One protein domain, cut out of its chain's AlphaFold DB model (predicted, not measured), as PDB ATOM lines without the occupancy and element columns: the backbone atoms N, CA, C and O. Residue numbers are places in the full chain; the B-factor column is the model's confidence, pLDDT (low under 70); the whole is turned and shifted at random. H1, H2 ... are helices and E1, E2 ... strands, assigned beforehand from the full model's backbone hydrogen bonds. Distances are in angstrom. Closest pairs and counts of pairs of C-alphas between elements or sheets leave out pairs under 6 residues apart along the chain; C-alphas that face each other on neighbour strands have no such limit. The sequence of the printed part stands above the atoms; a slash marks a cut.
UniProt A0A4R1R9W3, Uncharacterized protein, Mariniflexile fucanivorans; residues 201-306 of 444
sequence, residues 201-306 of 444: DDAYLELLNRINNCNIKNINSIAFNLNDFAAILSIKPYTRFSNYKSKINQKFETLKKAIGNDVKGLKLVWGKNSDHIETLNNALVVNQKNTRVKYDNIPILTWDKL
ATOM      1  N   ASP A 201      -8.461 -33.060 -22.156       95.12
ATOM      2  CA  ASP A 201      -8.171 -34.447 -22.517       95.12
ATOM      3  C   ASP A 201      -7.502 -35.219 -21.364       95.12
ATOM      4  O   ASP A 201      -7.950 -36.312 -21.022       95.12
ATOM      5  N   ASP A 202      -6.520 -34.616 -20.677       95.25
ATOM      6  CA  ASP A 202      -5.926 -35.200 -19.458       95.25
ATOM      7  C   ASP A 202      -6.976 -35.383 -18.357       95.25
ATOM      8  O   ASP A 202      -7.066 -36.440 -17.730       95.25
ATOM      9  N   ALA A 203      -7.789 -34.342 -18.136       95.56
ATOM     10  CA  ALA A 203      -8.817 -34.331 -17.102       95.56
ATOM     11  C   ALA A 203      -9.849 -35.437 -17.334       95.56
ATOM     12  O   ALA A 203     -10.294 -36.072 -16.381       95.56
ATOM     13  N   TYR A 204     -10.213 -35.675 -18.596       95.50
ATOM     14  CA  TYR A 204     -11.114 -36.751 -18.977       95.50
ATOM     15  C   TYR A 204     -10.574 -38.113 -18.550       95.50
ATOM     16  O   TYR A 204     -11.240 -38.811 -17.786       95.50
ATOM     17  N   LEU A 205      -9.363 -38.468 -18.987       95.50
ATOM     18  CA  LEU A 205      -8.784 -39.777 -18.690       95.50
ATOM     19  C   LEU A 205      -8.532 -39.955 -17.188       95.50
ATOM     20  O   LEU A 205      -8.845 -41.005 -16.623       95.50
ATOM     21  N   GLU A 206      -8.020 -38.919 -16.522       94.00
ATOM     22  CA  GLU A 206      -7.712 -38.973 -15.096       94.00
ATOM     23  C   GLU A 206      -8.976 -39.119 -14.238       94.00
ATOM     24  O   GLU A 206      -9.032 -39.973 -13.346       94.00
ATOM     25  N   LEU A 207     -10.019 -38.325 -14.505       93.94
ATOM     26  CA  LEU A 207     -11.270 -38.415 -13.751       93.94
ATOM     27  C   LEU A 207     -12.007 -39.717 -14.045       93.94
ATOM     28  O   LEU A 207     -12.493 -40.344 -13.105       93.94
ATOM     29  N   LEU A 208     -12.032 -40.173 -15.298       93.62
ATOM     30  CA  LEU A 208     -12.654 -41.445 -15.658       93.62
ATOM     31  C   LEU A 208     -11.963 -42.623 -14.954       93.62
ATOM     32  O   LEU A 208     -12.640 -43.499 -14.413       93.62
ATOM     33  N   ASN A 209     -10.627 -42.608 -14.863       93.50
ATOM     34  CA  ASN A 209      -9.860 -43.585 -14.091       93.50
ATOM     35  C   ASN A 209     -10.228 -43.555 -12.596       93.50
ATOM     36  O   ASN A 209     -10.514 -44.596 -11.996       93.50
ATOM     37  N   ARG A 210     -10.263 -42.365 -11.981       91.81
ATOM     38  CA  ARG A 210     -10.619 -42.202 -10.559       91.81
ATOM     39  C   ARG A 210     -12.052 -42.662 -10.275       91.81
ATOM     40  O   ARG A 210     -12.258 -43.407  -9.319       91.81
ATOM     41  N   ILE A 211     -13.012 -42.294 -11.122       92.00
ATOM     42  CA  ILE A 211     -14.420 -42.712 -11.031       92.00
ATOM     43  C   ILE A 211     -14.540 -44.232 -11.171       92.00
ATOM     44  O   ILE A 211     -15.201 -44.872 -10.357       92.00
ATOM     45  N   ASN A 212     -13.850 -44.837 -12.143       88.94
ATOM     46  CA  ASN A 212     -13.828 -46.290 -12.318       88.94
ATOM     47  C   ASN A 212     -13.315 -47.006 -11.054       88.94
ATOM     48  O   ASN A 212     -13.949 -47.947 -10.578       88.94
ATOM     49  N   ASN A 213     -12.230 -46.510 -10.449       88.19
ATOM     50  CA  ASN A 213     -11.701 -47.050  -9.191       88.19
ATOM     51  C   ASN A 213     -12.676 -46.901  -8.013       88.19
ATOM     52  O   ASN A 213     -12.738 -47.783  -7.156       88.19
ATOM     53  N   CYS A 214     -13.430 -45.803  -7.961       89.44
ATOM     54  CA  CYS A 214     -14.458 -45.581  -6.946       89.44
ATOM     55  C   CYS A 214     -15.648 -46.529  -7.130       89.44
ATOM     56  O   CYS A 214     -16.080 -47.152  -6.164       89.44
ATOM     57  N   ASN A 215     -16.107 -46.726  -8.368       87.00
ATOM     58  CA  ASN A 215     -17.211 -47.633  -8.686       87.00
ATOM     59  C   ASN A 215     -16.914 -49.078  -8.263       87.00
ATOM     60  O   ASN A 215     -17.783 -49.728  -7.690       87.00
ATOM     61  N   ILE A 216     -15.676 -49.554  -8.455       83.06
ATOM     62  CA  ILE A 216     -15.235 -50.883  -7.980       83.06
ATOM     63  C   ILE A 216     -15.392 -51.014  -6.454       83.06
ATOM     64  O   ILE A 216     -15.682 -52.093  -5.947       83.06
ATOM     65  N   LYS A 217     -15.230 -49.910  -5.719       84.19
ATOM     66  CA  LYS A 217     -15.388 -49.836  -4.260       84.19
ATOM     67  C   LYS A 217     -16.807 -49.452  -3.822       84.19
ATOM     68  O   LYS A 217     -17.013 -49.192  -2.643       84.19
ATOM     69  N   ASN A 218     -17.771 -49.385  -4.745       84.50
ATOM     70  CA  ASN A 218     -19.138 -48.915  -4.491       84.50
ATOM     71  C   ASN A 218     -19.210 -47.479  -3.913       84.50
ATOM     72  O   ASN A 218     -20.138 -47.126  -3.177       84.50
ATOM     73  N   ILE A 219     -18.234 -46.643  -4.272       88.31
ATOM     74  CA  ILE A 219     -18.144 -45.220  -3.933       88.31
ATOM     75  C   ILE A 219     -18.586 -44.401  -5.147       88.31
ATOM     76  O   ILE A 219     -18.141 -44.670  -6.260       88.31
ATOM     77  N   ASN A 220     -19.427 -43.384  -4.937       92.12
ATOM     78  CA  ASN A 220     -19.935 -42.505  -5.998       92.12
ATOM     79  C   ASN A 220     -19.617 -41.015  -5.785       92.12
ATOM     80  O   ASN A 220     -20.269 -40.138  -6.358       92.12
ATOM     81  N   SER A 221     -18.624 -40.728  -4.941       90.38
ATOM     82  CA  SER A 221     -18.159 -39.373  -4.669       90.38
ATOM     83  C   SER A 221     -16.654 -39.305  -4.415       90.38
ATOM     84  O   SER A 221     -16.077 -40.199  -3.794       90.38
ATOM     85  N   ILE A 222     -16.014 -38.220  -4.858       90.06
ATOM     86  CA  ILE A 222     -14.596 -37.925  -4.607       90.06
ATOM     87  C   ILE A 222     -14.477 -36.491  -4.110       90.06
ATOM     88  O   ILE A 222     -14.919 -35.559  -4.782       90.06
ATOM     89  N   ALA A 223     -13.837 -36.319  -2.958       87.44
ATOM     90  CA  ALA A 223     -13.443 -35.014  -2.454       87.44
ATOM     91  C   ALA A 223     -12.006 -34.714  -2.894       87.44
ATOM     92  O   ALA A 223     -11.110 -35.546  -2.721       87.44
ATOM     93  N   PHE A 224     -11.784 -33.528  -3.456       87.38
ATOM     94  CA  PHE A 224     -10.464 -33.111  -3.914       87.38
ATOM     95  C   PHE A 224      -9.939 -31.929  -3.107       87.38
ATOM     96  O   PHE A 224     -10.684 -31.027  -2.721       87.38
ATOM     97  N   ASN A 225      -8.617 -31.880  -2.949       85.81
ATOM     98  CA  ASN A 225      -7.942 -30.624  -2.666       85.81
ATOM     99  C   ASN A 225      -8.186 -29.643  -3.830       85.81
ATOM    100  O   ASN A 225      -8.148 -30.031  -5.000       85.81
ATOM    101  N   LEU A 226      -8.422 -28.367  -3.514       85.94
ATOM    102  CA  LEU A 226      -8.684 -27.330  -4.514       85.94
ATOM    103  C   LEU A 226      -7.576 -27.232  -5.571       85.94
ATOM    104  O   LEU A 226      -7.876 -27.147  -6.761       85.94
ATOM    105  N   ASN A 227      -6.313 -27.245  -5.138       86.06
ATOM    106  CA  ASN A 227      -5.167 -27.108  -6.034       86.06
ATOM    107  C   ASN A 227      -5.017 -28.344  -6.923       86.06
ATOM    108  O   ASN A 227      -4.774 -28.202  -8.119       86.06
ATOM    109  N   ASP A 228      -5.233 -29.537  -6.366       86.81
ATOM    110  CA  ASP A 228      -5.155 -30.789  -7.121       86.81
ATOM    111  C   ASP A 228      -6.242 -30.838  -8.198       86.81
ATOM    112  O   ASP A 228      -5.958 -31.119  -9.360       86.81
ATOM    113  N   PHE A 229      -7.487 -30.489  -7.854       91.75
ATOM    114  CA  PHE A 229      -8.577 -30.470  -8.832       91.75
ATOM    115  C   PHE A 229      -8.378 -29.395  -9.905       91.75
ATOM    116  O   PHE A 229      -8.643 -29.630 -11.085       91.75
ATOM    117  N   ALA A 230      -7.865 -28.224  -9.519       92.19
ATOM    118  CA  ALA A 230      -7.478 -27.190 -10.468       92.19
ATOM    119  C   ALA A 230      -6.389 -27.694 -11.432       92.19
ATOM    120  O   ALA A 230      -6.505 -27.483 -12.639       92.19
ATOM    121  N   ALA A 231      -5.375 -28.406 -10.930       90.50
ATOM    122  CA  ALA A 231      -4.294 -28.965 -11.739       90.50
ATOM    123  C   ALA A 231      -4.782 -30.037 -12.731       90.50
ATOM    124  O   ALA A 231      -4.338 -30.038 -13.886       90.50
ATOM    125  N   ILE A 232      -5.735 -30.887 -12.320       92.62
ATOM    126  CA  ILE A 232      -6.409 -31.856 -13.203       92.62
ATOM    127  C   ILE A 232      -7.073 -31.125 -14.376       92.62
ATOM    128  O   ILE A 232      -6.882 -31.494 -15.530       92.62
ATOM    129  N   LEU A 233      -7.792 -30.032 -14.102       94.94
ATOM    130  CA  LEU A 233      -8.474 -29.215 -15.116       94.94
ATOM    131  C   LEU A 233      -7.537 -28.262 -15.890       94.94
ATOM    132  O   LEU A 233      -8.014 -27.404 -16.649       94.94
ATOM    133  N   SER A 234      -6.219 -28.387 -15.699       91.50
ATOM    134  CA  SER A 234      -5.189 -27.521 -16.287       91.50
ATOM    135  C   SER A 234      -5.425 -26.034 -15.992       91.50
ATOM    136  O   SER A 234      -5.314 -25.168 -16.865       91.50
ATOM    137  N   ILE A 235      -5.800 -25.729 -14.749       92.38
ATOM    138  CA  ILE A 235      -6.046 -24.376 -14.253       92.38
ATOM    139  C   ILE A 235      -4.819 -23.919 -13.462       92.38
ATOM    140  O   ILE A 235      -4.412 -24.558 -12.495       92.38
ATOM    141  N   LYS A 236      -4.235 -22.787 -13.873       89.19
ATOM    142  CA  LYS A 236      -3.118 -22.160 -13.154       89.19
ATOM    143  C   LYS A 236      -3.560 -21.661 -11.772       89.19
ATOM    144  O   LYS A 236      -4.733 -21.313 -11.613       89.19
ATOM    145  N   PRO A 237      -2.635 -21.553 -10.804       85.81
ATOM    146  CA  PRO A 237      -2.984 -21.053  -9.489       85.81
ATOM    147  C   PRO A 237      -3.541 -19.624  -9.503       85.81
ATOM    148  O   PRO A 237      -3.034 -18.761 -10.220       85.81
ATOM    149  N   TYR A 238      -4.559 -19.365  -8.680       81.50
ATOM    150  CA  TYR A 238      -5.130 -18.033  -8.446       81.50
ATOM    151  C   TYR A 238      -4.911 -17.583  -7.002       81.50
ATOM    152  O   TYR A 238      -4.835 -18.390  -6.080       81.50
ATOM    153  N   THR A 239      -4.885 -16.269  -6.789       78.88
ATOM    154  CA  THR A 239      -4.799 -15.677  -5.445       78.88
ATOM    155  C   THR A 239      -6.134 -15.690  -4.699       78.88
ATOM    156  O   THR A 239      -6.150 -15.771  -3.476       78.88
ATOM    157  N   ARG A 240      -7.270 -15.621  -5.414       84.81
ATOM    158  CA  ARG A 240      -8.622 -15.571  -4.830       84.81
ATOM    159  C   ARG A 240      -9.407 -16.855  -5.100       84.81
ATOM    160  O   ARG A 240      -9.513 -17.290  -6.247       84.81
ATOM    161  N   PHE A 241     -10.047 -17.396  -4.061       85.81
ATOM    162  CA  PHE A 241     -10.910 -18.583  -4.150       85.81
ATOM    163  C   PHE A 241     -12.064 -18.421  -5.151       85.81
ATOM    164  O   PHE A 241     -12.358 -19.341  -5.910       85.81
ATOM    165  N   SER A 242     -12.700 -17.248  -5.200       87.94
ATOM    166  CA  SER A 242     -13.797 -16.969  -6.140       87.94
ATOM    167  C   SER A 242     -13.384 -17.177  -7.600       87.94
ATOM    168  O   SER A 242     -14.152 -17.733  -8.387       87.94
ATOM    169  N   ASN A 243     -12.148 -16.806  -7.945       89.50
ATOM    170  CA  ASN A 243     -11.598 -16.983  -9.287       89.50
ATOM    171  C   ASN A 243     -11.348 -18.464  -9.590       89.50
ATOM    172  O   ASN A 243     -11.731 -18.934 -10.663       89.50
ATOM    173  N   TYR A 244     -10.792 -19.214  -8.629       89.00
ATOM    174  CA  TYR A 244     -10.675 -20.672  -8.737       89.00
ATOM    175  C   TYR A 244     -12.033 -21.322  -8.982       89.00
ATOM    176  O   TYR A 244     -12.202 -22.033  -9.968       89.00
ATOM    177  N   LYS A 245     -13.010 -21.046  -8.111       92.50
ATOM    178  CA  LYS A 245     -14.352 -21.627  -8.175       92.50
ATOM    179  C   LYS A 245     -15.025 -21.350  -9.517       92.50
ATOM    180  O   LYS A 245     -15.523 -22.278 -10.149       92.50
ATOM    181  N   SER A 246     -14.987 -20.099  -9.979       94.56
ATOM    182  CA  SER A 246     -15.542 -19.709 -11.280       94.56
ATOM    183  C   SER A 246     -14.884 -20.475 -12.432       94.56
ATOM    184  O   SER A 246     -15.573 -21.077 -13.261       94.56
ATOM    185  N   LYS A 247     -13.545 -20.538 -12.454       95.25
ATOM    186  CA  LYS A 247     -12.821 -21.189 -13.550       95.25
ATOM    187  C   LYS A 247     -12.986 -22.706 -13.555       95.25
ATOM    188  O   LYS A 247     -13.144 -23.291 -14.627       95.25
ATOM    189  N   ILE A 248     -12.985 -23.318 -12.372       95.81
ATOM    190  CA  ILE A 248     -13.260 -24.742 -12.181       95.81
ATOM    191  C   ILE A 248     -14.659 -25.065 -12.696       95.81
ATOM    192  O   ILE A 248     -14.782 -25.942 -13.542       95.81
ATOM    193  N   ASN A 249     -15.690 -24.327 -12.271       96.69
ATOM    194  CA  ASN A 249     -17.061 -24.558 -12.730       96.69
ATOM    195  C   ASN A 249     -17.170 -24.446 -14.259       96.69
ATOM    196  O   ASN A 249     -17.749 -25.318 -14.896       96.69
ATOM    197  N   GLN A 250     -16.555 -23.427 -14.872       96.75
ATOM    198  CA  GLN A 250     -16.566 -23.258 -16.331       96.75
ATOM    199  C   GLN A 250     -15.944 -24.461 -17.067       96.75
ATOM    200  O   GLN A 250     -16.517 -24.993 -18.023       96.75
ATOM    201  N   LYS A 251     -14.750 -24.886 -16.634       97.06
ATOM    202  CA  LYS A 251     -14.017 -26.016 -17.225       97.06
ATOM    203  C   LYS A 251     -14.743 -27.338 -16.987       97.06
ATOM    204  O   LYS A 251     -14.859 -28.143 -17.906       97.06
ATOM    205  N   PHE A 252     -15.277 -27.522 -15.786       96.81
ATOM    206  CA  PHE A 252     -16.052 -28.692 -15.417       96.81
ATOM    207  C   PHE A 252     -17.337 -28.814 -16.235       96.81
ATOM    208  O   PHE A 252     -17.609 -29.892 -16.738       96.81
ATOM    209  N   GLU A 253     -18.094 -27.735 -16.453       96.31
ATOM    210  CA  GLU A 253     -19.301 -27.800 -17.290       96.31
ATOM    211  C   GLU A 253     -18.975 -28.144 -18.748       96.31
ATOM    212  O   GLU A 253     -19.721 -28.876 -19.395       96.31
ATOM    213  N   THR A 254     -17.828 -27.685 -19.262       96.25
ATOM    214  CA  THR A 254     -17.340 -28.114 -20.585       96.25
ATOM    215  C   THR A 254     -17.069 -29.618 -20.608       96.25
ATOM    216  O   THR A 254     -17.535 -30.313 -21.508       96.25
ATOM    217  N   LEU A 255     -16.360 -30.128 -19.597       95.56
ATOM    218  CA  LEU A 255     -16.057 -31.552 -19.474       95.56
ATOM    219  C   LEU A 255     -17.334 -32.390 -19.325       95.56
ATOM    220  O   LEU A 255     -17.534 -33.351 -20.057       95.56
ATOM    221  N   LYS A 256     -18.224 -31.998 -18.411       95.31
ATOM    222  CA  LYS A 256     -19.489 -32.670 -18.105       95.31
ATOM    223  C   LYS A 256     -20.392 -32.784 -19.330       95.31
ATOM    224  O   LYS A 256     -20.999 -33.830 -19.521       95.31
ATOM    225  N   LYS A 257     -20.460 -31.751 -20.176       93.88
ATOM    226  CA  LYS A 257     -21.205 -31.817 -21.445       93.88
ATOM    227  C   LYS A 257     -20.665 -32.895 -22.384       93.88
ATOM    228  O   LYS A 257     -21.454 -33.522 -23.076       93.88
ATOM    229  N   ALA A 258     -19.350 -33.116 -22.394       91.81
ATOM    230  CA  ALA A 258     -18.729 -34.137 -23.231       91.81
ATOM    231  C   ALA A 258     -18.879 -35.551 -22.641       91.81
ATOM    232  O   ALA A 258     -19.148 -36.489 -23.381       91.81
ATOM    233  N   ILE A 259     -18.736 -35.703 -21.318       90.81
ATOM    234  CA  ILE A 259     -18.631 -37.022 -20.661       90.81
ATOM    235  C   ILE A 259     -19.897 -37.455 -19.913       90.81
ATOM    236  O   ILE A 259     -19.914 -38.516 -19.296       90.81
ATOM    237  N   GLY A 260     -20.961 -36.648 -19.926       82.44
ATOM    238  CA  GLY A 260     -22.181 -36.907 -19.153       82.44
ATOM    239  C   GLY A 260     -22.877 -38.223 -19.511       82.44
ATOM    240  O   GLY A 260     -23.537 -38.813 -18.660       82.44
ATOM    241  N   ASN A 261     -22.676 -38.714 -20.738       81.19
ATOM    242  CA  ASN A 261     -23.161 -40.027 -21.168       81.19
ATOM    243  C   ASN A 261     -22.318 -41.181 -20.593       81.19
ATOM    244  O   ASN A 261     -22.865 -42.239 -20.291       81.19
ATOM    245  N   ASP A 262     -21.011 -40.973 -20.403       82.19
ATOM    246  CA  ASP A 262     -20.100 -41.968 -19.817       82.19
ATOM    247  C   ASP A 262     -20.267 -42.062 -18.294       82.19
ATOM    248  O   ASP A 262     -20.048 -43.123 -17.697       82.19
ATOM    249  N   VAL A 263     -20.646 -40.947 -17.657       89.81
ATOM    250  CA  VAL A 263     -20.830 -40.833 -16.209       89.81
ATOM    251  C   VAL A 263     -22.173 -40.177 -15.890       89.81
ATOM    252  O   VAL A 263     -22.297 -38.956 -15.767       89.81
ATOM    253  N   LYS A 264     -23.192 -41.022 -15.719       90.06
ATOM    254  CA  LYS A 264     -24.562 -40.614 -15.395       90.06
ATOM    255  C   LYS A 264     -24.611 -39.796 -14.100       90.06
ATOM    256  O   LYS A 264     -23.982 -40.146 -13.103       90.06
ATOM    257  N   GLY A 265     -25.344 -38.684 -14.127       92.50
ATOM    258  CA  GLY A 265     -25.551 -37.836 -12.950       92.50
ATOM    259  C   GLY A 265     -24.321 -37.048 -12.487       92.50
ATOM    260  O   GLY A 265     -24.341 -36.520 -11.377       92.50
ATOM    261  N   LEU A 266     -23.267 -36.944 -13.307       94.94
ATOM    262  CA  LEU A 266     -22.029 -36.253 -12.944       94.94
ATOM    263  C   LEU A 266     -22.270 -34.791 -12.524       94.94
ATOM    264  O   LEU A 266     -22.775 -33.970 -13.298       94.94
ATOM    265  N   LYS A 267     -21.864 -34.446 -11.297       94.81
ATOM    266  CA  LYS A 267     -22.048 -33.122 -10.685       94.81
ATOM    267  C   LYS A 267     -20.829 -32.707  -9.873       94.81
ATOM    268  O   LYS A 267     -20.207 -33.530  -9.204       94.81
ATOM    269  N   LEU A 268     -20.550 -31.407  -9.882       95.00
ATOM    270  CA  LEU A 268     -19.581 -30.764  -9.004       95.00
ATOM    271  C   LEU A 268     -20.330 -29.973  -7.931       95.00
ATOM    272  O   LEU A 268     -21.105 -29.070  -8.247       95.00
ATOM    273  N   VAL A 269     -20.075 -30.307  -6.673       92.12
ATOM    274  CA  VAL A 269     -20.629 -29.639  -5.494       92.12
ATOM    275  C   VAL A 269     -19.486 -28.991  -4.718       92.12
ATOM    276  O   VAL A 269     -18.358 -29.479  -4.723       92.12
ATOM    277  N   TRP A 270     -19.767 -27.866  -4.069       89.31
ATOM    278  CA  TRP A 270     -18.818 -27.178  -3.199       89.31
ATOM    279  C   TRP A 270     -19.268 -27.373  -1.758       89.31
ATOM    280  O   TRP A 270     -20.319 -26.857  -1.386       89.31
ATOM    281  N   GLY A 271     -18.496 -28.130  -0.986       81.12
ATOM    282  CA  GLY A 271     -18.816 -28.458   0.400       81.12
ATOM    283  C   GLY A 271     -17.875 -27.780   1.384       81.12
ATOM    284  O   GLY A 271     -16.716 -27.539   1.041       81.12
ATOM    285  N   LYS A 272     -18.349 -27.507   2.606       73.06
ATOM    286  CA  LYS A 272     -17.464 -27.140   3.716       73.06
ATOM    287  C   LYS A 272     -16.857 -28.387   4.352       73.06
ATOM    288  O   LYS A 272     -17.538 -29.404   4.462       73.06
ATOM    289  N   ASN A 273     -15.609 -28.304   4.807       61.00
ATOM    290  CA  ASN A 273     -14.903 -29.437   5.424       61.00
ATOM    291  C   ASN A 273     -15.639 -30.007   6.666       61.00
ATOM    292  O   ASN A 273     -15.494 -31.184   6.975       61.00
ATOM    293  N   SER A 274     -16.459 -29.194   7.348       53.81
ATOM    294  CA  SER A 274     -17.273 -29.578   8.515       53.81
ATOM    295  C   SER A 274     -18.625 -30.222   8.183       53.81
ATOM    296  O   SER A 274     -19.121 -31.020   8.972       53.81
ATOM    297  N   ASP A 275     -19.229 -29.894   7.036       52.72
ATOM    298  CA  ASP A 275     -20.668 -30.126   6.795       52.72
ATOM    299  C   ASP A 275     -20.951 -31.462   6.084       52.72
ATOM    300  O   ASP A 275     -22.099 -31.863   5.924       52.72
ATOM    301  N   HIS A 276     -19.905 -32.172   5.654       52.56
ATOM    302  CA  HIS A 276     -20.019 -33.377   4.827       52.56
ATOM    303  C   HIS A 276     -19.433 -34.634   5.470       52.56
ATOM    304  O   HIS A 276     -19.079 -35.556   4.747       52.56
ATOM    305  N   ILE A 277     -19.344 -34.719   6.802       47.84
ATOM    306  CA  ILE A 277     -18.762 -35.883   7.499       47.84
ATOM    307  C   ILE A 277     -19.431 -37.207   7.062       47.84
ATOM    308  O   ILE A 277     -18.730 -38.178   6.793       47.84
ATOM    309  N   GLU A 278     -20.750 -37.241   6.841       46.78
ATOM    310  CA  GLU A 278     -21.433 -38.431   6.297       46.78
ATOM    311  C   GLU A 278     -21.139 -38.704   4.811       46.78
ATOM    312  O   GLU A 278     -20.997 -39.858   4.408       46.78
ATOM    313  N   THR A 279     -21.012 -37.666   3.977       47.38
ATOM    314  CA  THR A 279     -20.652 -37.822   2.552       47.38
ATOM    315  C   THR A 279     -19.180 -38.221   2.391       47.38
ATOM    316  O   THR A 279     -18.839 -38.989   1.496       47.38
ATOM    317  N   LEU A 280     -18.312 -37.745   3.289       49.12
ATOM    318  CA  LEU A 280     -16.886 -38.056   3.368       49.12
ATOM    319  C   LEU A 280     -16.637 -39.486   3.858       49.12
ATOM    320  O   LEU A 280     -15.707 -40.117   3.364       49.12
ATOM    321  N   ASN A 281     -17.502 -40.037   4.717       44.88
ATOM    322  CA  ASN A 281     -17.442 -41.452   5.108       44.88
ATOM    323  C   ASN A 281     -17.596 -42.406   3.906       44.88
ATOM    324  O   ASN A 281     -17.072 -43.516   3.933       44.88
ATOM    325  N   ASN A 282     -18.258 -41.956   2.832       46.50
ATOM    326  CA  ASN A 282     -18.394 -42.681   1.566       46.50
ATOM    327  C   ASN A 282     -17.533 -42.105   0.428       46.50
ATOM    328  O   ASN A 282     -17.666 -42.565  -0.703       46.50
ATOM    329  N   ALA A 283     -16.660 -41.121   0.676       49.84
ATOM    330  CA  ALA A 283     -15.815 -40.510  -0.350       49.84
ATOM    331  C   ALA A 283     -14.349 -40.928  -0.205       49.84
ATOM    332  O   ALA A 283     -13.797 -41.014   0.889       49.84
ATOM    333  N   LEU A 284     -13.667 -41.121  -1.335       49.25
ATOM    334  CA  LEU A 284     -12.206 -41.209  -1.331       49.25
ATOM    335  C   LEU A 284     -11.623 -39.803  -1.135       49.25
ATOM    336  O   LEU A 284     -11.729 -38.959  -2.025       49.25
ATOM    337  N   VAL A 285     -11.004 -39.562   0.023       52.19
ATOM    338  CA  VAL A 285     -10.257 -38.328   0.310       52.19
ATOM    339  C   VAL A 285      -8.833 -38.479  -0.221       52.19
ATOM    340  O   VAL A 285      -8.041 -39.262   0.301       52.19
ATOM    341  N   VAL A 286      -8.489 -37.734  -1.273       50.19
ATOM    342  CA  VAL A 286      -7.121 -37.701  -1.813       50.19
ATOM    343  C   VAL A 286      -6.382 -36.521  -1.185       50.19
ATOM    344  O   VAL A 286      -6.414 -35.418  -1.714       50.19
ATOM    345  N   ASN A 287      -5.739 -36.743  -0.037       43.91
ATOM    346  CA  ASN A 287      -4.835 -35.765   0.573       43.91
ATOM    347  C   ASN A 287      -3.388 -36.135   0.237       43.91
ATOM    348  O   ASN A 287      -2.795 -37.000   0.881       43.91
ATOM    349  N   GLN A 288      -2.798 -35.479  -0.764       41.03
ATOM    350  CA  GLN A 288      -1.351 -35.522  -0.958       41.03
ATOM    351  C   GLN A 288      -0.706 -34.338  -0.222       41.03
ATOM    352  O   GLN A 288      -0.794 -33.194  -0.648       41.03
ATOM    353  N   LYS A 289      -0.017 -34.664   0.882       39.97
ATOM    354  CA  LYS A 289       0.841 -33.802   1.723       39.97
ATOM    355  C   LYS A 289       0.121 -32.765   2.605       39.97
ATOM    356  O   LYS A 289      -0.753 -32.029   2.164       39.97
ATOM    357  N   ASN A 290       0.585 -32.695   3.861       36.88
ATOM    358  CA  ASN A 290       0.212 -31.803   4.975       36.88
ATOM    359  C   ASN A 290       0.335 -30.293   4.667       36.88
ATOM    360  O   ASN A 290       1.005 -29.544   5.375       36.88
ATOM    361  N   THR A 291      -0.322 -29.805   3.625       37.69
ATOM    362  CA  THR A 291      -0.561 -28.374   3.457       37.69
ATOM    363  C   THR A 291      -1.899 -28.072   4.110       37.69
ATOM    364  O   THR A 291      -2.937 -28.553   3.669       37.69
ATOM    365  N   ARG A 292      -1.883 -27.320   5.220       35.94
ATOM    366  CA  ARG A 292      -3.106 -26.787   5.836       35.94
ATOM    367  C   ARG A 292      -3.854 -25.985   4.768       35.94
ATOM    368  O   ARG A 292      -3.465 -24.861   4.453       35.94
ATOM    369  N   VAL A 293      -4.885 -26.578   4.170       42.28
ATOM    370  CA  VAL A 293      -5.713 -25.913   3.166       42.28
ATOM    371  C   VAL A 293      -6.523 -24.855   3.902       42.28
ATOM    372  O   VAL A 293      -7.431 -25.166   4.659       42.28
ATOM    373  N   LYS A 294      -6.163 -23.588   3.696       45.50
ATOM    374  CA  LYS A 294      -6.796 -22.404   4.299       45.50
ATOM    375  C   LYS A 294      -8.177 -22.079   3.699       45.50
ATOM    376  O   LYS A 294      -8.628 -20.941   3.788       45.50
ATOM    377  N   TYR A 295      -8.803 -23.038   3.021       51.44
ATOM    378  CA  TYR A 295     -10.072 -22.854   2.332       51.44
ATOM    379  C   TYR A 295     -11.079 -23.844   2.898       51.44
ATOM    380  O   TYR A 295     -10.941 -25.046   2.692       51.44
ATOM    381  N   ASP A 296     -12.106 -23.325   3.567       60.75
ATOM    382  CA  ASP A 296     -13.193 -24.140   4.115       60.75
ATOM    383  C   ASP A 296     -13.948 -24.912   3.027       60.75
ATOM    384  O   ASP A 296     -14.570 -25.918   3.337       60.75
ATOM    385  N   ASN A 297     -13.875 -24.472   1.761       74.62
ATOM    386  CA  ASN A 297     -14.614 -25.034   0.636       74.62
ATOM    387  C   ASN A 297     -13.766 -25.988  -0.217       74.62
ATOM    388  O   ASN A 297     -12.776 -25.572  -0.827       74.62
ATOM    389  N   ILE A 298     -14.229 -27.229  -0.355       84.81
ATOM    390  CA  ILE A 298     -13.616 -28.269  -1.188       84.81
ATOM    391  C   ILE A 298     -14.517 -28.631  -2.383       84.81
ATOM    392  O   ILE A 298     -15.743 -28.693  -2.233       84.81
ATOM    393  N   PRO A 299     -13.946 -28.856  -3.582       91.06
ATOM    394  CA  PRO A 299     -14.681 -29.430  -4.702       91.06
ATOM    395  C   PRO A 299     -14.956 -30.921  -4.460       91.06
ATOM    396  O   PRO A 299     -14.039 -31.716  -4.239       91.06
ATOM    397  N   ILE A 300     -16.230 -31.296  -4.534       91.50
ATOM    398  CA  ILE A 300     -16.715 -32.669  -4.394       91.50
ATOM    399  C   ILE A 300     -17.362 -33.078  -5.712       91.50
ATOM    400  O   ILE A 300     -18.356 -32.495  -6.148       91.50
ATOM    401  N   LEU A 301     -16.796 -34.093  -6.350       93.88
ATOM    402  CA  LEU A 301     -17.363 -34.701  -7.543       93.88
ATOM    403  C   LEU A 301     -18.308 -35.828  -7.127       93.88
ATOM    404  O   LEU A 301     -17.923 -36.669  -6.322       93.88
ATOM    405  N   THR A 302     -19.518 -35.862  -7.681       93.44
ATOM    406  CA  THR A 302     -20.534 -36.893  -7.404       93.44
ATOM    407  C   THR A 302     -21.139 -37.410  -8.702       93.44
ATOM    408  O   THR A 302     -21.139 -36.697  -9.708       93.44
ATOM    409  N   TRP A 303     -21.628 -38.647  -8.695       94.75
ATOM    410  CA  TRP A 303     -22.322 -39.260  -9.830       94.75
ATOM    411  C   TRP A 303     -23.322 -40.326  -9.364       94.75
ATOM    412  O   TRP A 303     -23.333 -40.724  -8.194       94.75
ATOM    413  N   ASP A 304     -24.171 -40.788 -10.279       92.62
ATOM    414  CA  ASP A 304     -25.167 -41.815  -9.985       92.62
ATOM    415  C   ASP A 304     -24.504 -43.195  -9.912       92.62
ATOM    416  O   ASP A 304     -23.668 -43.554 -10.746       92.62
ATOM    417  N   LYS A 305     -24.896 -44.003  -8.922       89.38
ATOM    418  CA  LYS A 305     -24.471 -45.405  -8.871       89.38
ATOM    419  C   LYS A 305     -25.082 -46.159 -10.046       89.38
ATOM    420  O   LYS A 305     -26.280 -46.058 -10.298       89.38
ATOM    421  N   LEU A 306     -24.255 -46.948 -10.724       83.69
ATOM    422  CA  LEU A 306     -24.740 -47.884 -11.729       83.69
ATOM    423  C   LEU A 306     -25.521 -49.000 -11.036       83.69
ATOM    424  O   LEU A 306     -25.087 -49.548 -10.019       83.69
TER     425      LEU A 306
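AT A GLANCE: This is residues 201 to 306 of the 444 residues of an uncharacterized protein of Mariniflexile fucanivorans (UniProt A0A4R1R9W3). A twisted sheet of four strands makes a slab, with the three helices H1, H2 and H3 over one face in two layers, a helix layer on a strand layer. The longest helix, H3, covers the E2 side and runs along the strands, while the short H4 only grazes the sheet. The printed part has 106 residues, with four named helices and four named strands in the order H1 E1 H2 H3 E2 H4 E3 E4; the sheet is mixed, in the order E2 E4 E1 E3, and the class is mixed, helices and strands. The whole is compact, with a radius of gyration of the C-alphas of 13.2 A, and spans 37 by 29 by 21 A.

HOW THE PARTS SIT: The inner strand E4, residues 297 to 302, is antiparallel to the edge strand E2, residues 267 to 272, with N 269 and O 300 within hydrogen-bond range at 2.8 A. E4 is also antiparallel to E1, residues 221 to 224, with N 222 and O 301 at 2.9 A. E1 is parallel to the edge strand E3, residues 284 to 286; C-alphas 222 and 284 face each other at 5.2 A, with no N and O within hydrogen-bond range. H3, residues 241 to 259, lies over E2 and E4 at a height over the sheet of 9.8 A, its closest C-alphas to E2 being Phe 252 and Leu 268, 7.6 A. H2, residues 226 to 232, is on the same face as H3 and over E1, at a height of 9.0 A. H2 and H3 are close but not clearly touching: the closest C-alphas, of Ala 230 and Ile 248, are 6.5 A apart. H1, residues 201 to 216, is on the sheet and only just touches H2, with 3 pairs of C-alphas within 8 A; Ala 203 and Ile 232 are closest, at 5.2 A. H4, residues 277 to 281, grazes the sheet with residues 279 to 280 and is apart from the other helices. E1, H2 H3, E2, with E4 between the two strands in the sheet, and E2, H4, E3, with E4 and E1 between them, are split strand-helix-strand units, two strands of one sheet that are not neighbours, joined through helices; both crossovers are right-handed. In H1, H2, H3 and H4 every O i to N i+4 pair is within hydrogen-bond range.

IN THESE COORDINATES: H1 begins at C-alpha 201, (-8.171, -34.447, -22.517), and is 23.1 A long. H3 is 25.9 A long, E2 16.3 A and E4 15.5 A. E4 ends at C-alpha 302, (-20.534, -36.893, -7.404).

THE WHOLE: The C-alphas of Thr 239 and Leu 306 are the two farthest apart, 38.4 A. The printed part has no cut and no long link. Confidence is low, with pLDDT under 70, in residues 273 to 296.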